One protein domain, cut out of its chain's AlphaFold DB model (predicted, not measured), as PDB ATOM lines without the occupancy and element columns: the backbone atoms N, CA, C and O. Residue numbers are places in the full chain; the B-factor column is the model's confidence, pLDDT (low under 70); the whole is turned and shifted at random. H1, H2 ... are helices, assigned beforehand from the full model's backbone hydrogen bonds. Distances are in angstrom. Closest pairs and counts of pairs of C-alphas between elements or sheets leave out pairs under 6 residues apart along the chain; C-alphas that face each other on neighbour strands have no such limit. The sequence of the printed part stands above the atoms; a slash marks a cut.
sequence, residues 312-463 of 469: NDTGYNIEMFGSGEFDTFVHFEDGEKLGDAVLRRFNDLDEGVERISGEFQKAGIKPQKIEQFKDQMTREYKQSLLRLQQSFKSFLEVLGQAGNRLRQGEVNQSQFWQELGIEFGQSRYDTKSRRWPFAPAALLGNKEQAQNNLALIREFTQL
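What this domain is: This is residues 312 to 463 of the 469 residues of an uncharacterized protein of Candidatus Daviesbacteria bacterium RIFCSPLOWO2_01_FULL_40_24 (UniProt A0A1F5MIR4). One very long helix, H4, forms the spine of a rod; H3 folds back along its first part as the other leg of a helical hairpin, and the short H5 folds back on its far end. H1 lies alongside the middle of H4, while H7 meets H4 at a steep tilt with its residues 457 to 461 alone, near the open end of the hairpin, and the short H6 packs on residues 450 to 454 of H7. The printed part has 152 residues, with seven named helices, H1 to H7 in that order, and no named strand; the class is all helix. It is loose, with a radius of gyration of the C-alphas of 19.4 A, and spans 67 by 31 by 30 A.

How they stand to each other: H1, residues 312 to 323, and H2, residues 326 to 329, touch only at the corner by their link, the closest C-alphas being those of Met 320 and Phe 326, 7.5 A apart. H1 is close to but not clearly touching H3, residues 338 to 362, with the C-alphas of Thr 314 and Leu 349 closest at 7.5 A. H4, residues 367 to 407, is the hub, touching four helices. H1 and H4 only just touch, with 3 pairs of C-alphas within 8 A, the closest those of Gly 322 and Leu 388 at 6.5 A; they run the same way at a shallow tilt of 9 degrees. H3 and H4 form a hairpin, opposite ways at a shallow tilt of 18 degrees; residues 350 to 361 of H3 touch residues 367 to 378 of H4, with the C-alphas of Ser 357 and Ile 370 closest at 6.0 A. H4 and H5, residues 413 to 419, form a second hairpin at a shallow tilt of 31 degrees, with the C-alphas of Ala 402 and Phe 416 closest at 5.8 A. H6, residues 439 to 443, touches H7, residues 447 to 462, where the C-alphas of Leu 443 and Ala 450 are closest at 5.1 A. H7 touches H4 at a steep tilt of 49 degrees, opposite ways, with the C-alphas of Gln 389 and Thr 461 closest at 5.3 A. H7 also touches H3, with residues 338 to 339 of H3 alone; the C-alphas of Gly 339 and Phe 460 are closest at 6.9 A. Every O i to N i+4 pair is within hydrogen-bond range in H1, H3, H4, H5, H6 and H7; H2 is too short for such a pair.

Where its parts are: H1 begins at C-alpha 312, (1.758, -20.936, 13.255). H3 is 36.2 A long from first to last C-alpha, H4 59.9 A and H7 23.0 A. H7 ends at C-alpha 462, (4.023, -13.139, 37.384).

The domain as a whole: The C-alphas farthest apart are those of Gly 364 and Gly 409, 68.2 A. The printed part has no cut. The link from H5 to H6 is long, residues 420 to 438; within it residues 422 to 423 pair antiparallel with residues 432 to 433. The mean pLDDT of the printed part is 77.3, and 38 residues are under 70, among them 312 to 320, 327 to 339 and 425 to 431.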
ATOM      1  N   ASN A 312       0.974 -19.718  13.065       60.31
ATOM      2  CA  ASN A 312       1.758 -20.936  13.255       60.31
ATOM      3  C   ASN A 312       3.063 -20.655  13.993       60.31
ATOM      4  O   ASN A 312       3.348 -21.329  14.977       60.31
ATOM      5  N   ASP A 313       3.818 -19.642  13.565       61.44
ATOM      6  CA  ASP A 313       5.091 -19.269  14.191       61.44
ATOM      7  C   ASP A 313       4.868 -18.900  15.663       61.44
ATOM      8  O   ASP A 313       5.601 -19.308  16.567       61.44
ATOM      9  N   THR A 314       3.796 -18.156  15.923       65.56
ATOM     10  CA  THR A 314       3.401 -17.753  17.270       65.56
ATOM     11  C   THR A 314       2.970 -18.952  18.119       65.56
ATOM     12  O   THR A 314       3.397 -19.085  19.267       65.56
ATOM     13  N   GLY A 315       2.148 -19.846  17.566       66.75
ATOM     14  CA  GLY A 315       1.689 -21.058  18.239       66.75
ATOM     15  C   GLY A 315       2.834 -22.013  18.570       66.75
ATOM     16  O   GLY A 315       2.945 -22.448  19.715       66.75
ATOM     17  N   TYR A 316       3.725 -22.256  17.604       60.75
ATOM     18  CA  TYR A 316       4.937 -23.060  17.763       60.75
ATOM     19  C   TYR A 316       5.791 -22.547  18.921       60.75
ATOM     20  O   TYR A 316       6.190 -23.299  19.803       60.75
ATOM     21  N   ASN A 317       6.002 -21.237  18.979       67.12
ATOM     22  CA  ASN A 317       6.773 -20.609  20.038       67.12
ATOM     23  C   ASN A 317       6.183 -20.844  21.441       67.12
ATOM     24  O   ASN A 317       6.914 -21.221  22.357       67.12
ATOM     25  N   ILE A 318       4.872 -20.644  21.621       69.69
ATOM     26  CA  ILE A 318       4.191 -20.917  22.902       69.69
ATOM     27  C   ILE A 318       4.355 -22.390  23.291       69.69
ATOM     28  O   ILE A 318       4.577 -22.718  24.457       69.69
ATOM     29  N   GLU A 319       4.236 -23.279  22.315       67.50
ATOM     30  CA  GLU A 319       4.281 -24.717  22.523       67.50
ATOM     31  C   GLU A 319       5.677 -25.238  22.864       67.50
ATOM     32  O   GLU A 319       5.815 -26.045  23.784       67.50
ATOM     33  N   MET A 320       6.715 -24.730  22.202       63.22
ATOM     34  CA  MET A 320       8.108 -25.020  22.542       63.22
ATOM     35  C   MET A 320       8.408 -24.583  23.976       63.22
ATOM     36  O   MET A 320       8.929 -25.368  24.775       63.22
ATOM     37  N   PHE A 321       7.951 -23.390  24.366       71.94
ATOM     38  CA  PHE A 321       8.056 -22.937  25.755       71.94
ATOM     39  C   PHE A 321       7.320 -23.875  26.724       71.94
ATOM     40  O   PHE A 321       7.864 -24.278  27.753       71.94
ATOM     41  N   GLY A 322       6.095 -24.280  26.378       70.12
ATOM     42  CA  GLY A 322       5.295 -25.236  27.147       70.12
ATOM     43  C   GLY A 322       5.828 -26.671  27.145       70.12
ATOM     44  O   GLY A 322       5.426 -27.472  27.988       70.12
ATOM     45  N   SER A 323       6.753 -26.999  26.253       66.25
ATOM     46  CA  SER A 323       7.418 -28.304  26.191       66.25
ATOM     47  C   SER A 323       8.753 -28.317  26.935       66.25
ATOM     48  O   SER A 323       9.301 -29.386  27.190       66.25
ATOM     49  N   GLY A 324       9.227 -27.149  27.381       67.31
ATOM     50  CA  GLY A 324      10.461 -27.007  28.151       67.31
ATOM     51  C   GLY A 324      11.679 -26.608  27.324       67.31
ATOM     52  O   GLY A 324      12.791 -26.637  27.847       67.31
ATOM     53  N   GLU A 325      11.479 -26.191  26.074       67.12
ATOM     54  CA  GLU A 325      12.518 -25.663  25.180       67.12
ATOM     55  C   GLU A 325      12.809 -24.200  25.521       67.12
ATOM     56  O   GLU A 325      12.700 -23.292  24.696       67.12
ATOM     57  N   PHE A 326      13.138 -23.962  26.791       71.50
ATOM     58  CA  PHE A 326      13.346 -22.627  27.342       71.50
ATOM     59  C   PHE A 326      14.468 -21.887  26.620       71.50
ATOM     60  O   PHE A 326      14.383 -20.673  26.474       71.50
ATOM     61  N   ASP A 327      15.453 -22.611  26.084       60.78
ATOM     62  CA  ASP A 327      16.611 -22.045  25.392       60.78
ATOM     63  C   ASP A 327      16.220 -21.248  24.128       60.78
ATOM     64  O   ASP A 327      16.844 -20.233  23.812       60.78
ATOM     65  N   THR A 328      15.098 -21.592  23.477       57.34
ATOM     66  CA  THR A 328      14.517 -20.794  22.369       57.34
ATOM     67  C   THR A 328      14.009 -19.407  22.799       57.34
ATOM     68  O   THR A 328      13.726 -18.549  21.959       57.34
ATOM     69  N   PHE A 329      13.930 -19.171  24.110       57.06
ATOM     70  CA  PHE A 329      13.631 -17.900  24.772       57.06
ATOM     71  C   PHE A 329      14.815 -17.398  25.620       57.06
ATOM     72  O   PHE A 329      14.669 -16.437  26.364       57.06
ATOM     73  N   VAL A 330      15.985 -18.040  25.557       46.41
ATOM     74  CA  VAL A 330      17.202 -17.610  26.277       46.41
ATOM     75  C   VAL A 330      18.205 -16.957  25.320       46.41
ATOM     76  O   VAL A 330      19.037 -16.175  25.761       46.41
ATOM     77  N   HIS A 331      18.086 -17.177  24.005       44.78
ATOM     78  CA  HIS A 331      18.912 -16.526  22.973       44.78
ATOM     79  C   HIS A 331      18.516 -15.079  22.634       44.78
ATOM     80  O   HIS A 331      18.786 -14.604  21.529       44.78
ATOM     81  N   PHE A 332      17.877 -14.366  23.556       49.97
ATOM     82  CA  PHE A 332      17.745 -12.925  23.391       49.97
ATOM     83  C   PHE A 332      19.120 -12.265  23.517       49.97
ATOM     84  O   PHE A 332      20.014 -12.803  24.174       49.97
ATOM     85  N   GLU A 333      19.299 -11.127  22.844       44.56
ATOM     86  CA  GLU A 333      20.488 -10.287  22.994       44.56
ATOM     87  C   GLU A 333      20.827 -10.163  24.486       44.56
ATOM     88  O   GLU A 333      19.925  -9.920  25.290       44.56
ATOM     89  N   ASP A 334      22.091 -10.412  24.854       45.59
ATOM     90  CA  ASP A 334      22.545 -10.573  26.242       45.59
ATOM     91  C   ASP A 334      21.830  -9.613  27.221       45.59
ATOM     92  O   ASP A 334      22.182  -8.436  27.331       45.59
ATOM     93  N   GLY A 335      20.831 -10.122  27.960       54.62
ATOM     94  CA  GLY A 335      20.161  -9.403  29.051       54.62
ATOM     95  C   GLY A 335      18.697  -8.968  28.861       54.62
ATOM     96  O   GLY A 335      18.191  -8.286  29.756       54.62
ATOM     97  N   GLU A 336      17.995  -9.335  27.781       64.56
ATOM     98  CA  GLU A 336      16.535  -9.103  27.680       64.56
ATOM     99  C   GLU A 336      15.771  -9.887  28.772       64.56
ATOM    100  O   GLU A 336      16.047 -11.064  29.024       64.56
ATOM    101  N   LYS A 337      14.804  -9.247  29.449       68.56
ATOM    102  CA  LYS A 337      13.939  -9.920  30.434       68.56
ATOM    103  C   LYS A 337      12.864 -10.733  29.719       68.56
ATOM    104  O   LYS A 337      12.338 -10.300  28.696       68.56
ATOM    105  N   LEU A 338      12.452 -11.865  30.296       69.00
ATOM    106  CA  LEU A 338      11.436 -12.734  29.693       69.00
ATOM    107  C   LEU A 338      10.111 -11.993  29.464       69.00
ATOM    108  O   LEU A 338       9.446 -12.216  28.454       69.00
ATOM    109  N   GLY A 339       9.737 -11.097  30.383       67.25
ATOM    110  CA  GLY A 339       8.560 -10.245  30.207       67.25
ATOM    111  C   GLY A 339       8.619  -9.382  28.945       67.25
ATOM    112  O   GLY A 339       7.645  -9.342  28.195       67.25
ATOM    113  N   ASP A 340       9.767  -8.759  28.675       71.94
ATOM    114  CA  ASP A 340       9.970  -7.898  27.502       71.94
ATOM    115  C   ASP A 340       9.948  -8.728  26.209       71.94
ATOM    116  O   ASP A 340       9.272  -8.365  25.248       71.94
ATOM    117  N   ALA A 341      10.565  -9.909  26.231       71.69
ATOM    118  CA  ALA A 341      10.550 -10.852  25.120       71.69
ATOM    119  C   ALA A 341       9.142 -11.361  24.761       71.69
ATOM    120  O   ALA A 341       8.790 -11.474  23.582       71.69
ATOM    121  N   VAL A 342       8.320 -11.680  25.768       69.81
ATOM    122  CA  VAL A 342       6.923 -12.098  25.564       69.81
ATOM    123  C   VAL A 342       6.093 -10.933  25.023       69.81
ATOM    124  O   VAL A 342       5.339 -11.120  24.069       69.81
ATOM    125  N   LEU A 343       6.262  -9.728  25.582       70.81
ATOM    126  CA  LEU A 343       5.591  -8.517  25.100       70.81
ATOM    127  C   LEU A 343       5.977  -8.182  23.660       70.81
ATOM    128  O   LEU A 343       5.107  -7.848  22.864       70.81
ATOM    129  N   ARG A 344       7.252  -8.321  23.294       74.25
ATOM    130  CA  ARG A 344       7.715  -8.106  21.924       74.25
ATOM    131  C   ARG A 344       7.045  -9.062  20.948       74.25
ATOM    132  O   ARG A 344       6.537  -8.609  19.935       74.25
ATOM    133  N   ARG A 345       6.956 -10.356  21.271       70.94
ATOM    134  CA  ARG A 345       6.251 -11.327  20.413       70.94
ATOM    135  C   ARG A 345       4.751 -11.052  20.318       70.94
ATOM    136  O   ARG A 345       4.157 -11.300  19.275       70.94
ATOM    137  N   PHE A 346       4.141 -10.544  21.387       70.00
ATOM    138  CA  PHE A 346       2.755 -10.084  21.342       70.00
ATOM    139  C   PHE A 346       2.597  -8.858  20.433       70.00
ATOM    140  O   PHE A 346       1.689  -8.827  19.610       70.00
ATOM    141  N   ASN A 347       3.520  -7.898  20.504       69.88
ATOM    142  CA  ASN A 347       3.527  -6.744  19.610       69.88
ATOM    143  C   ASN A 347       3.776  -7.156  18.152       69.88
ATOM    144  O   ASN A 347       3.093  -6.655  17.273       69.88
ATOM    145  N   ASP A 348       4.680  -8.105  17.890       69.00
ATOM    146  CA  ASP A 348       4.925  -8.646  16.544       69.00
ATOM    147  C   ASP A 348       3.647  -9.293  15.969       69.00
ATOM    148  O   ASP A 348       3.351  -9.165  14.778       69.00
ATOM    149  N   LEU A 349       2.861  -9.966  16.821       71.31
ATOM    150  CA  LEU A 349       1.554 -10.511  16.458       71.31
ATOM    151  C   LEU A 349       0.552  -9.396  16.146       71.31
ATOM    152  O   LEU A 349      -0.091  -9.461  15.101       71.31
ATOM    153  N   ASP A 350       0.425  -8.391  17.013       72.69
ATOM    154  CA  ASP A 350      -0.491  -7.261  16.821       72.69
ATOM    155  C   ASP A 350      -0.123  -6.451  15.563       72.69
ATOM    156  O   ASP A 350      -0.988  -6.154  14.742       72.69
ATOM    157  N   GLU A 351       1.162  -6.165  15.338       72.38
ATOM    158  CA  GLU A 351       1.667  -5.517  14.121       72.38
ATOM    159  C   GLU A 351       1.398  -6.367  12.875       72.38
ATOM    160  O   GLU A 351       0.984  -5.843  11.834       72.38
ATOM    161  N   GLY A 352       1.587  -7.686  12.979       68.94
ATOM    162  CA  GLY A 352       1.212  -8.637  11.940       68.94
ATOM    163  C   GLY A 352      -0.280  -8.545  11.624       68.94
ATOM    164  O   GLY A 352      -0.656  -8.319  10.475       68.94
ATOM    165  N   VAL A 353      -1.127  -8.647  12.647       73.75
ATOM    166  CA  VAL A 353      -2.589  -8.559  12.557       73.75
ATOM    167  C   VAL A 353      -3.036  -7.219  11.960       73.75
ATOM    168  O   VAL A 353      -3.922  -7.209  11.103       73.75
ATOM    169  N   GLU A 354      -2.415  -6.098  12.327       78.12
ATOM    170  CA  GLU A 354      -2.715  -4.771  11.778       78.12
ATOM    171  C   GLU A 354      -2.296  -4.632  10.312       78.12
ATOM    172  O   GLU A 354      -3.084  -4.179   9.474       78.12
ATOM    173  N   ARG A 355      -1.082  -5.078   9.962       72.19
ATOM    174  CA  ARG A 355      -0.618  -5.089   8.567       72.19
ATOM    175  C   ARG A 355      -1.589  -5.866   7.682       72.19
ATOM    176  O   ARG A 355      -1.999  -5.373   6.631       72.19
ATOM    177  N   ILE A 356      -1.997  -7.040   8.146       66.81
ATOM    178  CA  ILE A 356      -2.926  -7.928   7.447       66.81
ATOM    179  C   ILE A 356      -4.321  -7.303   7.373       66.81
ATOM    180  O   ILE A 356      -4.979  -7.358   6.333       66.81
ATOM    181  N   SER A 357      -4.787  -6.676   8.449       78.00
ATOM    182  CA  SER A 357      -6.063  -5.957   8.456       78.00
ATOM    183  C   SER A 357      -6.108  -4.908   7.342       78.00
ATOM    184  O   SER A 357      -7.113  -4.791   6.637       78.00
ATOM    185  N   GLY A 358      -4.986  -4.223   7.097       77.56
ATOM    186  CA  GLY A 358      -4.816  -3.327   5.954       77.56
ATOM    187  C   GLY A 358      -4.877  -4.024   4.587       77.56
ATOM    188  O   GLY A 358      -5.374  -3.439   3.623       77.56
ATOM    189  N   GLU A 359      -4.410  -5.268   4.469       72.06
ATOM    190  CA  GLU A 359      -4.493  -6.067   3.238       72.06
ATOM    191  C   GLU A 359      -5.922  -6.543   2.952       72.06
ATOM    192  O   GLU A 359      -6.421  -6.352   1.839       72.06
ATOM    193  N   PHE A 360      -6.639  -7.048   3.959       75.88
ATOM    194  CA  PHE A 360      -8.056  -7.401   3.823       75.88
ATOM    195  C   PHE A 360      -8.933  -6.182   3.520       75.88
ATOM    196  O   PHE A 360      -9.871  -6.272   2.722       75.88
ATOM    197  N   GLN A 361      -8.604  -5.019   4.086       82.56
ATOM    198  CA  GLN A 361      -9.283  -3.769   3.757       82.56
ATOM    199  C   GLN A 361      -9.083  -3.387   2.283       82.56
ATOM    200  O   GLN A 361     -10.049  -3.032   1.605       82.56
ATOM    201  N   LYS A 362      -7.855  -3.507   1.753       78.44
ATOM    202  CA  LYS A 362      -7.564  -3.293   0.320       78.44
ATOM    203  C   LYS A 362      -8.285  -4.301  -0.577       78.44
ATOM    204  O   LYS A 362      -8.670  -3.950  -1.689       78.44
ATOM    205  N   ALA A 363      -8.496  -5.522  -0.090       69.25
ATOM    206  CA  ALA A 363      -9.256  -6.563  -0.775       69.25
ATOM    207  C   ALA A 363     -10.786  -6.363  -0.724       69.25
ATOM    208  O   ALA A 363     -11.525  -7.132  -1.337       69.25
ATOM    209  N   GLY A 364     -11.277  -5.325  -0.035       77.12
ATOM    210  CA  GLY A 364     -12.702  -4.988   0.029       77.12
ATOM    211  C   GLY A 364     -13.490  -5.750   1.097       77.12
ATOM    212  O   GLY A 364     -14.725  -5.733   1.071       77.12
ATOM    213  N   ILE A 365     -12.814  -6.401   2.048       81.19
ATOM    214  CA  ILE A 365     -13.469  -7.046   3.190       81.19
ATOM    215  C   ILE A 365     -14.081  -5.986   4.112       81.19
ATOM    216  O   ILE A 365     -13.526  -4.910   4.338       81.19
ATOM    217  N   LYS A 366     -15.266  -6.292   4.652       83.38
ATOM    218  CA  LYS A 366     -16.013  -5.380   5.526       83.38
ATOM    219  C   LYS A 366     -15.222  -5.088   6.812       83.38
ATOM    220  O   LYS A 366     -14.839  -6.048   7.483       83.38
ATOM    221  N   PRO A 367     -15.087  -3.814   7.232       84.44
ATOM    222  CA  PRO A 367     -14.367  -3.442   8.453       84.44
ATOM    223  C   PRO A 367     -14.825  -4.194   9.705       84.44
ATOM    224  O   PRO A 367     -14.004  -4.563  10.531       84.44
ATOM    225  N   GLN A 368     -16.120  -4.506   9.822       86.25
ATOM    226  CA  GLN A 368     -16.647  -5.243  10.973       86.25
ATOM    227  C   GLN A 368     -16.060  -6.655  11.099       86.25
ATOM    228  O   GLN A 368     -15.825  -7.105  12.214       86.25
ATOM    229  N   LYS A 369     -15.819  -7.354   9.978       81.62
ATOM    230  CA  LYS A 369     -15.190  -8.684  10.009       81.62
ATOM    231  C   LYS A 369     -13.713  -8.591  10.389       81.62
ATOM    232  O   LYS A 369     -13.222  -9.455  11.100       81.62
ATOM    233  N   ILE A 370     -13.040  -7.531   9.944       83.19
ATOM    234  CA  ILE A 370     -11.634  -7.278  10.271       83.19
ATOM    235  C   ILE A 370     -11.477  -7.023  11.776       83.19
ATOM    236  O   ILE A 370     -10.638  -7.652  12.406       83.19
ATOM    237  N   GLU A 371     -12.337  -6.203  12.382       85.69
ATOM    238  CA  GLU A 371     -12.320  -5.988  13.838       85.69
ATOM    239  C   GLU A 371     -12.649  -7.274  14.617       85.69
ATOM    240  O   GLU A 371     -11.947  -7.618  15.563       85.69
ATOM    241  N   GLN A 372     -13.632  -8.064  14.165       85.19
ATOM    242  CA  GLN A 372     -13.911  -9.382  14.759       85.19
ATOM    243  C   GLN A 372     -12.704 -10.329  14.696       85.19
ATOM    244  O   GLN A 372     -12.460 -11.080  15.639       85.19
ATOM    245  N   PHE A 373     -11.952 -10.301  13.592       83.69
ATOM    246  CA  PHE A 373     -10.717 -11.064  13.435       83.69
ATOM    247  C   PHE A 373      -9.647 -10.639  14.437       83.69
ATOM    248  O   PHE A 373      -9.090 -11.510  15.107       83.69
ATOM    249  N   LYS A 374      -9.408  -9.332  14.580       84.31
ATOM    250  CA  LYS A 374      -8.460  -8.790  15.563       84.31
ATOM    251  C   LYS A 374      -8.819  -9.236  16.977       84.31
ATOM    252  O   LYS A 374      -8.003  -9.856  17.655       84.31
ATOM    253  N   ASP A 375     -10.073  -9.024  17.371       84.50
ATOM    254  CA  ASP A 375     -10.568  -9.376  18.702       84.50
ATOM    255  C   ASP A 375     -10.408 -10.871  19.000       84.50
ATOM    256  O   ASP A 375      -9.982 -11.255  20.093       84.50
ATOM    257  N   GLN A 376     -10.747 -11.733  18.033       82.44
ATOM    258  CA  GLN A 376     -10.625 -13.177  18.199       82.44
ATOM    259  C   GLN A 376      -9.155 -13.610  18.276       82.44
ATOM    260  O   GLN A 376      -8.813 -14.387  19.164       82.44
ATOM    261  N   MET A 377      -8.282 -13.076  17.419       79.56
ATOM    262  CA  MET A 377      -6.840 -13.355  17.444       79.56
ATOM    263  C   MET A 377      -6.202 -13.004  18.785       79.56
ATOM    264  O   MET A 377      -5.553 -13.846  19.412       79.56
ATOM    265  N   THR A 378      -6.413 -11.772  19.248       80.19
ATOM    266  CA  THR A 378      -5.860 -11.293  20.515       80.19
ATOM    267  C   THR A 378      -6.383 -12.123  21.684       80.19
ATOM    268  O   THR A 378      -5.624 -12.465  22.595       80.19
ATOM    269  N   ARG A 379      -7.671 -12.495  21.666       82.38
ATOM    270  CA  ARG A 379      -8.278 -13.345  22.697       82.38
ATOM    271  C   ARG A 379      -7.659 -14.740  22.728       82.38
ATOM    272  O   ARG A 379      -7.265 -15.182  23.803       82.38
ATOM    273  N   GLU A 380      -7.572 -15.415  21.585       78.62
ATOM    274  CA  GLU A 380      -7.031 -16.776  21.473       78.62
ATOM    275  C   GLU A 380      -5.570 -16.842  21.937       78.62
ATOM    276  O   GLU A 380      -5.206 -17.676  22.772       78.62
ATOM    277  N   TYR A 381      -4.743 -15.894  21.488       78.50
ATOM    278  CA  TYR A 381      -3.349 -15.805  21.912       78.50
ATOM    279  C   TYR A 381      -3.214 -15.590  23.429       78.50
ATOM    280  O   TYR A 381      -2.502 -16.338  24.110       78.50
ATOM    281  N   LYS A 382      -3.942 -14.613  23.992       81.12
ATOM    282  CA  LYS A 382      -3.925 -14.335  25.440       81.12
ATOM    283  C   LYS A 382      -4.405 -15.531  26.256       81.12
ATOM    284  O   LYS A 382      -3.789 -15.871  27.266       81.12
ATOM    285  N   GLN A 383      -5.474 -16.198  25.822       83.38
ATOM    286  CA  GLN A 383      -5.971 -17.402  26.485       83.38
ATOM    287  C   GLN A 383      -4.919 -18.514  26.499       83.38
ATOM    288  O   GLN A 383      -4.779 -19.199  27.511       83.38
ATOM    289  N   SER A 384      -4.131 -18.671  25.437       78.00
ATOM    290  CA  SER A 384      -3.034 -19.642  25.407       78.00
ATOM    291  C   SER A 384      -1.904 -19.321  26.362       78.00
ATOM    292  O   SER A 384      -1.461 -20.216  27.088       78.00
ATOM    293  N   LEU A 385      -1.488 -18.057  26.437       82.50
ATOM    294  CA  LEU A 385      -0.509 -17.627  27.434       82.50
ATOM    295  C   LEU A 385      -1.023 -17.861  28.858       82.50
ATOM    296  O   LEU A 385      -0.286 -18.374  29.696       82.50
ATOM    297  N   LEU A 386      -2.301 -17.577  29.129       85.25
ATOM    298  CA  LEU A 386      -2.920 -17.822  30.434       85.25
ATOM    299  C   LEU A 386      -3.031 -19.314  30.769       85.25
ATOM    300  O   LEU A 386      -2.738 -19.705  31.900       85.25
ATOM    301  N   ARG A 387      -3.400 -20.169  29.805       83.12
ATOM    302  CA  ARG A 387      -3.404 -21.633  29.981       83.12
ATOM    303  C   ARG A 387      -2.014 -22.139  30.352       83.12
ATOM    304  O   ARG A 387      -1.869 -22.921  31.294       83.12
ATOM    305  N   LEU A 388      -0.993 -21.658  29.649       82.25
ATOM    306  CA  LEU A 388       0.394 -21.997  29.928       82.25
ATOM    307  C   LEU A 388       0.831 -21.489  31.309       82.25
ATOM    308  O   LEU A 388       1.405 -22.239  32.099       82.25
ATOM    309  N   GLN A 389       0.468 -20.252  31.650       87.62
ATOM    310  CA  GLN A 389       0.749 -19.652  32.950       87.62
ATOM    311  C   GLN A 389       0.118 -20.456  34.092       87.62
ATOM    312  O   GLN A 389       0.764 -20.712  35.109       87.62
ATOM    313  N   GLN A 390      -1.128 -20.896  33.920       87.31
ATOM    314  CA  GLN A 390      -1.832 -21.719  34.898       87.31
ATOM    315  C   GLN A 390      -1.183 -23.101  35.048       87.31
ATOM    316  O   GLN A 390      -1.064 -23.609  36.166       87.31
ATOM    317  N   SER A 391      -0.718 -23.689  33.943       84.62
ATOM    318  CA  SER A 391       0.034 -24.948  33.951       84.62
ATOM    319  C   SER A 391       1.321 -24.823  34.776       84.62
ATOM    320  O   SER A 391       1.573 -25.643  35.664       84.62
ATOM    321  N   PHE A 392       2.078 -23.739  34.577       89.38
ATOM    322  CA  PHE A 392       3.273 -23.431  35.361       89.38
ATOM    323  C   PHE A 392       2.980 -23.149  36.839       89.38
ATOM    324  O   PHE A 392       3.677 -23.681  37.703       89.38
ATOM    325  N   LYS A 393       1.937 -22.368  37.153       92.00
ATOM    326  CA  LYS A 393       1.503 -22.110  38.539       92.00
ATOM    327  C   LYS A 393       1.189 -23.417  39.266       92.00
ATOM    328  O   LYS A 393       1.713 -23.656  40.353       92.00
ATOM    329  N   SER A 394       0.408 -24.292  38.629       92.19
ATOM    330  CA  SER A 394       0.067 -25.606  39.182       92.19
ATOM    331  C   SER A 394       1.305 -26.481  39.404       92.19
ATOM    332  O   SER A 394       1.422 -27.128  40.445       92.19
ATOM    333  N   PHE A 395       2.258 -26.469  38.468       92.81
ATOM    334  CA  PHE A 395       3.522 -27.186  38.626       92.81
ATOM    335  C   PHE A 395       4.353 -26.660  39.804       92.81
ATOM    336  O   PHE A 395       4.808 -27.452  40.627       92.81
ATOM    337  N   LEU A 396       4.536 -25.339  39.918       94.81
ATOM    338  CA  LEU A 396       5.318 -24.727  40.998       94.81
ATOM    339  C   LEU A 396       4.718 -25.010  42.381       94.81
ATOM    340  O   LEU A 396       5.462 -25.249  43.335       94.81
ATOM    341  N   GLU A 397       3.389 -25.009  42.490       94.19
ATOM    342  CA  GLU A 397       2.681 -25.357  43.722       94.19
ATOM    343  C   GLU A 397       2.974 -26.805  44.142       94.19
ATOM    344  O   GLU A 397       3.424 -27.048  45.267       94.19
ATOM    345  N   VAL A 398       2.795 -27.762  43.224       93.31
ATOM    346  CA  VAL A 398       3.047 -29.185  43.498       93.31
ATOM    347  C   VAL A 398       4.529 -29.441  43.779       93.31
ATOM    348  O   VAL A 398       4.852 -30.173  44.711       93.31
ATOM    349  N   LEU A 399       5.440 -28.782  43.059       95.12
ATOM    350  CA  LEU A 399       6.881 -28.838  43.321       95.12
ATOM    351  C   LEU A 399       7.232 -28.359  44.735       95.12
ATOM    352  O   LEU A 399       8.037 -28.991  45.422       95.12
ATOM    353  N   GLY A 400       6.622 -27.260  45.188       94.19
ATOM    354  CA  GLY A 400       6.809 -26.739  46.540       94.19
ATOM    355  C   GLY A 400       6.318 -27.710  47.614       94.19
ATOM    356  O   GLY A 400       7.045 -27.990  48.572       94.19
ATOM    357  N   GLN A 401       5.114 -28.262  47.432       94.69
ATOM    358  CA  GLN A 401       4.509 -29.232  48.350       94.69
ATOM    359  C   GLN A 401       5.319 -30.535  48.414       94.69
ATOM    360  O   GLN A 401       5.755 -30.929  49.496       94.69
ATOM    361  N   ALA A 402       5.601 -31.160  47.268       92.56
ATOM    362  CA  ALA A 402       6.380 -32.395  47.188       92.56
ATOM    363  C   ALA A 402       7.805 -32.200  47.739       92.56
ATOM    364  O   ALA A 402       8.322 -33.047  48.467       92.56
ATOM    365  N   GLY A 403       8.429 -31.048  47.468       93.69
ATOM    366  CA  GLY A 403       9.751 -30.707  47.996       93.69
ATOM    367  C   GLY A 403       9.779 -30.529  49.519       93.69
ATOM    368  O   GLY A 403      10.752 -30.927  50.161       93.69
ATOM    369  N   ASN A 404       8.727 -29.961  50.121       94.94
ATOM    370  CA  ASN A 404       8.591 -29.878  51.581       94.94
ATOM    371  C   ASN A 404       8.468 -31.267  52.209       94.94
ATOM    372  O   ASN A 404       9.202 -31.580  53.146       94.94
ATOM    373  N   ARG A 405       7.607 -32.111  51.638       95.81
ATOM    374  CA  ARG A 405       7.376 -33.481  52.105       95.81
ATOM    375  C   ARG A 405       8.631 -34.345  51.990       95.81
ATOM    376  O   ARG A 405       8.947 -35.094  52.910       95.81
ATOM    377  N   LEU A 406       9.409 -34.178  50.914       94.50
ATOM    378  CA  LEU A 406      10.707 -34.840  50.748       94.50
ATOM    379  C   LEU A 406      11.703 -34.409  51.837       94.50
ATOM    380  O   LEU A 406      12.371 -35.252  52.429       94.50
ATOM    381  N   ARG A 407      11.781 -33.105  52.148       94.56
ATOM    382  CA  ARG A 407      12.643 -32.583  53.229       94.56
ATOM    383  C   ARG A 407      12.226 -33.070  54.617       94.56
ATOM    384  O   ARG A 407      13.084 -33.243  55.475       94.56
ATOM    385  N   GLN A 408      10.929 -33.271  54.835       94.25
ATOM    386  CA  GLN A 408      10.366 -33.797  56.081       94.25
ATOM    387  C   GLN A 408      10.463 -35.329  56.183       94.25
ATOM    388  O   GLN A 408      10.168 -35.886  57.238       94.25
ATOM    389  N   GLY A 409      10.895 -36.011  55.116       92.81
ATOM    390  CA  GLY A 409      10.993 -37.470  55.061       92.81
ATOM    391  C   GLY A 409       9.651 -38.189  54.889       92.81
ATOM    392  O   GLY A 409       9.591 -39.401  55.069       92.81
ATOM    393  N   GLU A 410       8.579 -37.470  54.541       93.62
ATOM    394  CA  GLU A 410       7.242 -38.041  54.319       93.62
ATOM    395  C   GLU A 410       7.134 -38.803  52.993       93.62
ATOM    396  O   GLU A 410       6.309 -39.705  52.853       93.62
ATOM    397  N   VAL A 411       7.957 -38.427  52.012       92.12
ATOM    398  CA  VAL A 411       8.088 -39.112  50.723       92.12
ATOM    399  C   VAL A 411       9.553 -39.376  50.424       92.12
ATOM    400  O   VAL A 411      10.431 -38.609  50.819       92.12
ATOM    401  N   ASN A 412       9.830 -40.458  49.702       92.62
ATOM    402  CA  ASN A 412      11.160 -40.725  49.165       92.62
ATOM    403  C   ASN A 412      11.355 -40.060  47.789       92.62
ATOM    404  O   ASN A 412      10.425 -39.523  47.185       92.62
ATOM    405  N   GLN A 413      12.580 -40.116  47.265       88.56
ATOM    406  CA  GLN A 413      12.927 -39.482  45.991       88.56
ATOM    407  C   GLN A 413      12.119 -40.029  44.800       88.56
ATOM    408  O   GLN A 413      11.769 -39.271  43.903       88.56
ATOM    409  N   SER A 414      11.783 -41.322  44.788       88.69
ATOM    410  CA  SER A 414      10.967 -41.914  43.720       88.69
ATOM    411  C   SER A 414       9.526 -41.393  43.756       88.69
ATOM    412  O   SER A 414       8.988 -41.026  42.714       88.69
ATOM    413  N   GLN A 415       8.934 -41.295  44.947       89.44
ATOM    414  CA  GLN A 415       7.595 -40.737  45.151       89.44
ATOM    415  C   GLN A 415       7.536 -39.248  44.787       89.44
ATOM    416  O   GLN A 415       6.589 -38.821  44.136       89.44
ATOM    417  N   PHE A 416       8.577 -38.477  45.118       91.31
ATOM    418  CA  PHE A 416       8.702 -37.077  44.702       91.31
ATOM    419  C   PHE A 416       8.595 -36.917  43.176       91.31
ATOM    420  O   PHE A 416       7.823 -36.093  42.691       91.31
ATOM    421  N   TRP A 417       9.314 -37.739  42.404       89.81
ATOM    422  CA  TRP A 417       9.251 -37.683  40.940       89.81
ATOM    423  C   TRP A 417       7.894 -38.124  40.380       89.81
ATOM    424  O   TRP A 417       7.392 -37.502  39.445       89.81
ATOM    425  N   GLN A 418       7.266 -39.139  40.984       86.38
ATOM    426  CA  GLN A 418       5.922 -39.585  40.606       86.38
ATOM    427  C   GLN A 418       4.854 -38.509  40.842       86.38
ATOM    428  O   GLN A 418       3.979 -38.331  39.997       86.38
ATOM    429  N   GLU A 419       4.928 -37.755  41.944       88.44
ATOM    430  CA  GLU A 419       4.004 -36.643  42.222       88.44
ATOM    431  C   GLU A 419       4.129 -35.508  41.192       88.44
ATOM    432  O   GLU A 419       3.139 -34.860  40.845       88.44
ATOM    433  N   LEU A 420       5.328 -35.327  40.634       86.81
ATOM    434  CA  LEU A 420       5.596 -34.419  39.516       86.81
ATOM    435  C   LEU A 420       5.216 -35.007  38.145       86.81
ATOM    436  O   LEU A 420       5.387 -34.359  37.109       86.81
ATOM    437  N   GLY A 421       4.707 -36.240  38.127       82.88
ATOM    438  CA  GLY A 421       4.348 -36.977  36.923       82.88
ATOM    439  C   GLY A 421       5.542 -37.386  36.064       82.88
ATOM    440  O   GLY A 421       5.316 -37.753  34.915       82.88
ATOM    441  N   ILE A 422       6.776 -37.298  36.578       84.56
ATOM    442  CA  ILE A 422       8.007 -37.612  35.845       84.56
ATOM    443  C   ILE A 422       8.260 -39.119  35.877       84.56
ATOM    444  O   ILE A 422       8.324 -39.744  36.938       84.56
ATOM    445  N   GLU A 423       8.461 -39.684  34.695       79.19
ATOM    446  CA  GLU A 423       8.759 -41.089  34.471       79.19
ATOM    447  C   GLU A 423      10.123 -41.218  33.816       79.19
ATOM    448  O   GLU A 423      10.338 -40.729  32.707       79.19
ATOM    449  N   PHE A 424      11.047 -41.881  34.506       78.12
ATOM    450  CA  PHE A 424      12.376 -42.150  33.977       78.12
ATOM    451  C   PHE A 424      12.323 -43.359  33.049       78.12
ATOM    452  O   PHE A 424      11.920 -44.449  33.464       78.12
ATOM    453  N   GLY A 425      12.739 -43.168  31.800       65.06
ATOM    454  CA  GLY A 425      12.988 -44.275  30.887       65.06
ATOM    455  C   GLY A 425      14.388 -44.866  31.069       65.06
ATOM    456  O   GLY A 425      15.074 -44.608  32.059       65.06
ATOM    457  N   GLN A 426      14.822 -45.684  30.108       55.66
ATOM    458  CA  GLN A 426      16.146 -46.320  30.157       55.66
ATOM    459  C   GLN A 426      17.290 -45.320  29.923       55.66
ATOM    460  O   GLN A 426      18.421 -45.581  30.333       55.66
ATOM    461  N   SER A 427      16.997 -44.168  29.313       52.69
ATOM    462  CA  SER A 427      17.915 -43.043  29.141       52.69
ATOM    463  C   SER A 427      17.295 -41.705  29.579       52.69
ATOM    464  O   SER A 427      16.081 -41.581  29.761       52.69
ATOM    465  N   ARG A 428      18.129 -40.660  29.712       44.41
ATOM    466  CA  ARG A 428      17.673 -39.281  29.993       44.41
ATOM    467  C   ARG A 428      16.730 -38.750  28.900       44.41
ATOM    468  O   ARG A 428      15.826 -37.992  29.226       44.41
ATOM    469  N   TYR A 429      16.894 -39.193  27.652       42.97
ATOM    470  CA  TYR A 429      16.044 -38.818  26.513       42.97
ATOM    471  C   TYR A 429      14.683 -39.532  26.507       42.97
ATOM    472  O   TYR A 429      13.738 -39.063  25.882       42.97
ATOM    473  N   ASP A 430      14.552 -40.627  27.258       54.28
ATOM    474  CA  ASP A 430      13.283 -41.340  27.443       54.28
ATOM    475  C   ASP A 430      12.489 -40.820  28.652       54.28
ATOM    476  O   ASP A 430      11.407 -41.326  28.951       54.28
ATOM    477  N   THR A 431      13.037 -39.843  29.383       62.78
ATOM    478  CA  THR A 431      12.388 -39.288  30.570       62.78
ATOM    479  C   THR A 431      11.292 -38.318  30.152       62.78
ATOM    480  O   THR A 431      11.563 -37.301  29.519       62.78
ATOM    481  N   LYS A 432      10.044 -38.623  30.510       72.12
ATOM    482  CA  LYS A 432       8.859 -37.837  30.130       72.12
ATOM    483  C   LYS A 432       8.054 -37.467  31.363       72.12
ATOM    484  O   LYS A 432       8.181 -38.108  32.402       72.12
ATOM    485  N   SER A 433       7.198 -36.456  31.253       70.56
ATOM    486  CA  SER A 433       6.170 -36.209  32.262       70.56
ATOM    487  C   SER A 433       4.786 -36.458  31.689       70.56
ATOM    488  O   SER A 433       4.442 -35.949  30.626       70.56
ATOM    489  N   ARG A 434       3.974 -37.224  32.420       72.00
ATOM    490  CA  ARG A 434       2.569 -37.478  32.071       72.00
ATOM    491  C   ARG A 434       1.656 -36.286  32.349       72.00
ATOM    492  O   ARG A 434       0.517 -36.290  31.893       72.00
ATOM    493  N   ARG A 435       2.121 -35.306  33.134       73.88
ATOM    494  CA  ARG A 435       1.298 -34.185  33.614       73.88
ATOM    495  C   ARG A 435       1.752 -32.833  33.075       73.88
ATOM    496  O   ARG A 435       0.907 -32.024  32.713       73.88
ATOM    497  N   TRP A 436       3.059 -32.605  33.008       79.38
ATOM    498  CA  TRP A 436       3.643 -31.335  32.580       79.38
ATOM    499  C   TRP A 436       4.816 -31.596  31.640       79.38
ATOM    500  O   TRP A 436       5.905 -31.888  32.134       79.38
ATOM    501  N   PRO A 437       4.630 -31.489  30.313       72.06
ATOM    502  CA  PRO A 437       5.664 -31.809  29.325       72.06
ATOM    503  C   PRO A 437       7.025 -31.154  29.603       72.06
ATOM    504  O   PRO A 437       8.050 -31.812  29.477       72.06
ATOM    505  N   PHE A 438       7.022 -29.917  30.110       76.38
ATOM    506  CA  PHE A 438       8.208 -29.141  30.480       76.38
ATOM    507  C   PHE A 438       8.926 -29.576  31.774       76.38
ATOM    508  O   PHE A 438      10.044 -29.134  32.036       76.38
ATOM    509  N   ALA A 439       8.310 -30.395  32.634       80.81
ATOM    510  CA  ALA A 439       8.844 -30.691  33.969       80.81
ATOM    511  C   ALA A 439      10.232 -31.372  33.963       80.81
ATOM    512  O   ALA A 439      11.060 -30.999  34.799       80.81
ATOM    513  N   PRO A 440      10.540 -32.316  33.046       81.94
ATOM    514  CA  PRO A 440      11.890 -32.845  32.893       81.94
ATOM    515  C   PRO A 440      12.911 -31.746  32.583       81.94
ATOM    516  O   PRO A 440      13.915 -31.662  33.276       81.94
ATOM    517  N   ALA A 441      12.643 -30.858  31.622       76.56
ATOM    518  CA  ALA A 441      13.563 -29.771  31.269       76.56
ATOM    519  C   ALA A 441      13.727 -28.740  32.403       76.56
ATOM    520  O   ALA A 441      14.809 -28.193  32.616       76.56
ATOM    521  N   ALA A 442      12.666 -28.503  33.179       83.50
ATOM    522  CA  ALA A 442      12.691 -27.578  34.308       83.50
ATOM    523  C   ALA A 442      13.541 -28.079  35.491       83.50
ATOM    524  O   ALA A 442      14.075 -27.274  36.249       83.50
ATOM    525  N   LEU A 443      13.635 -29.399  35.688       85.25
ATOM    526  CA  LEU A 443      14.216 -29.996  36.899       85.25
ATOM    527  C   LEU A 443      15.461 -30.848  36.651       85.25
ATOM    528  O   LEU A 443      16.257 -31.039  37.573       85.25
ATOM    529  N   LEU A 444      15.615 -31.401  35.449       77.19
ATOM    530  CA  LEU A 444      16.655 -32.367  35.115       77.19
ATOM    531  C   LEU A 444      17.731 -31.714  34.255       77.19
ATOM    532  O   LEU A 444      17.529 -31.360  33.097       77.19
ATOM    533  N   GLY A 445      18.936 -31.652  34.793       72.94
ATOM    534  CA  GLY A 445      20.092 -31.095  34.116       72.94
ATOM    535  C   GLY A 445      21.166 -30.759  35.116       72.94
ATOM    536  O   GLY A 445      21.149 -31.250  36.250       72.94
ATOM    537  N   ASN A 446      22.119 -29.934  34.698       79.62
ATOM    538  CA  ASN A 446      23.019 -29.357  35.677       79.62
ATOM    539  C   ASN A 446      22.224 -28.396  36.588       79.62
ATOM    540  O   ASN A 446      21.147 -27.904  36.239       79.62
ATOM    541  N   LYS A 447      22.738 -28.174  37.799       78.81
ATOM    542  CA  LYS A 447      22.038 -27.406  38.835       78.81
ATOM    543  C   LYS A 447      21.725 -25.972  38.395       78.81
ATOM    544  O   LYS A 447      20.674 -25.456  38.752       78.81
ATOM    545  N   GLU A 448      22.635 -25.357  37.652       77.94
ATOM    546  CA  GLU A 448      22.518 -23.980  37.177       77.94
ATOM    547  C   GLU A 448      21.394 -23.841  36.144       77.94
ATOM    548  O   GLU A 448      20.500 -23.019  36.315       77.94
ATOM    549  N   GLN A 449      21.348 -24.728  35.152       76.06
ATOM    550  CA  GLN A 449      20.300 -24.774  34.135       76.06
ATOM    551  C   GLN A 449      18.918 -24.994  34.761       76.06
ATOM    552  O   GLN A 449      17.980 -24.263  34.461       76.06
ATOM    553  N   ALA A 450      18.788 -25.942  35.696       80.94
ATOM    554  CA  ALA A 450      17.522 -26.163  36.399       80.94
ATOM    555  C   ALA A 450      17.097 -24.935  37.232       80.94
ATOM    556  O   ALA A 450      15.913 -24.607  37.316       80.94
ATOM    557  N   GLN A 451      18.051 -24.224  37.846       82.88
ATOM    558  CA  GLN A 451      17.769 -22.981  38.568       82.88
ATOM    559  C   GLN A 451      17.298 -21.866  37.629       82.88
ATOM    560  O   GLN A 451      16.313 -21.202  37.956       82.88
ATOM    561  N   ASN A 452      17.947 -21.708  36.475       81.94
ATOM    562  CA  ASN A 452      17.583 -20.726  35.457       81.94
ATOM    563  C   ASN A 452      16.192 -21.021  34.882       81.94
ATOM    564  O   ASN A 452      15.331 -20.146  34.887       81.94
ATOM    565  N   ASN A 453      15.912 -22.274  34.517       83.88
ATOM    566  CA  ASN A 453      14.609 -22.685  33.989       83.88
ATOM    567  C   ASN A 453      13.484 -22.460  35.010       83.88
ATOM    568  O   ASN A 453      12.430 -21.921  34.681       83.88
ATOM    569  N   LEU A 454      13.708 -22.795  36.286       87.88
ATOM    570  CA  LEU A 454      12.738 -22.501  37.346       87.88
ATOM    571  C   LEU A 454      12.567 -20.998  37.605       87.88
ATOM    572  O   LEU A 454      11.490 -20.586  38.039       87.88
ATOM    573  N   ALA A 455      13.602 -20.182  37.397       85.12
ATOM    574  CA  ALA A 455      13.493 -18.729  37.487       85.12
ATOM    575  C   ALA A 455      12.637 -18.171  36.341       85.12
ATOM    576  O   ALA A 455      11.697 -17.433  36.622       85.12
ATOM    577  N   LEU A 456      12.875 -18.618  35.102       83.19
ATOM    578  CA  LEU A 456      12.076 -18.255  33.924       83.19
ATOM    579  C   LEU A 456      10.600 -18.618  34.105       83.19
ATOM    580  O   LEU A 456       9.721 -17.784  33.908       83.19
ATOM    581  N   ILE A 457      10.313 -19.841  34.566       87.44
ATOM    582  CA  ILE A 457       8.940 -20.276  34.855       87.44
ATOM    583  C   ILE A 457       8.284 -19.347  35.886       87.44
ATOM    584  O   ILE A 457       7.146 -18.922  35.701       87.44
ATOM    585  N   ARG A 458       8.986 -19.001  36.975       88.44
ATOM    586  CA  ARG A 458       8.447 -18.096  38.004       88.44
ATOM    587  C   ARG A 458       8.190 -16.696  37.461       88.44
ATOM    588  O   ARG A 458       7.123 -16.154  37.737       88.44
ATOM    589  N   GLU A 459       9.124 -16.141  36.696       86.31
ATOM    590  CA  GLU A 459       8.961 -14.836  36.050       86.31
ATOM    591  C   GLU A 459       7.725 -14.836  35.143       86.31
ATOM    592  O   GLU A 459       6.844 -13.994  35.302       86.31
ATOM    593  N   PHE A 460       7.569 -15.862  34.301       85.81
ATOM    594  CA  PHE A 460       6.399 -16.006  33.434       85.81
ATOM    595  C   PHE A 460       5.077 -16.063  34.220       85.81
ATOM    596  O   PHE A 460       4.068 -15.479  33.813       85.81
ATOM    597  N   THR A 461       5.055 -16.731  35.381       88.69
ATOM    598  CA  THR A 461       3.843 -16.805  36.225       88.69
ATOM    599  C   THR A 461       3.411 -15.483  36.855       88.69
ATOM    600  O   THR A 461       2.282 -15.402  37.345       88.69
ATOM    601  N   GLN A 462       4.280 -14.472  36.839       87.12
ATOM    602  CA  GLN A 462       4.023 -13.139  37.384       87.12
ATOM    603  C   GLN A 462       3.603 -12.127  36.310       87.12
ATOM    604  O   GLN A 462       3.192 -11.027  36.665       87.12
ATOM    605  N   LEU A 463       3.681 -12.485  35.025       84.00
ATOM    606  CA  LEU A 463       3.260 -11.609  33.934       84.00
ATOM    607  C   LEU A 463       1.744 -11.369  33.969       84.00
ATOM    608  O   LEU A 463       0.952 -12.296  34.158       84.00
TER     609      LEU A 463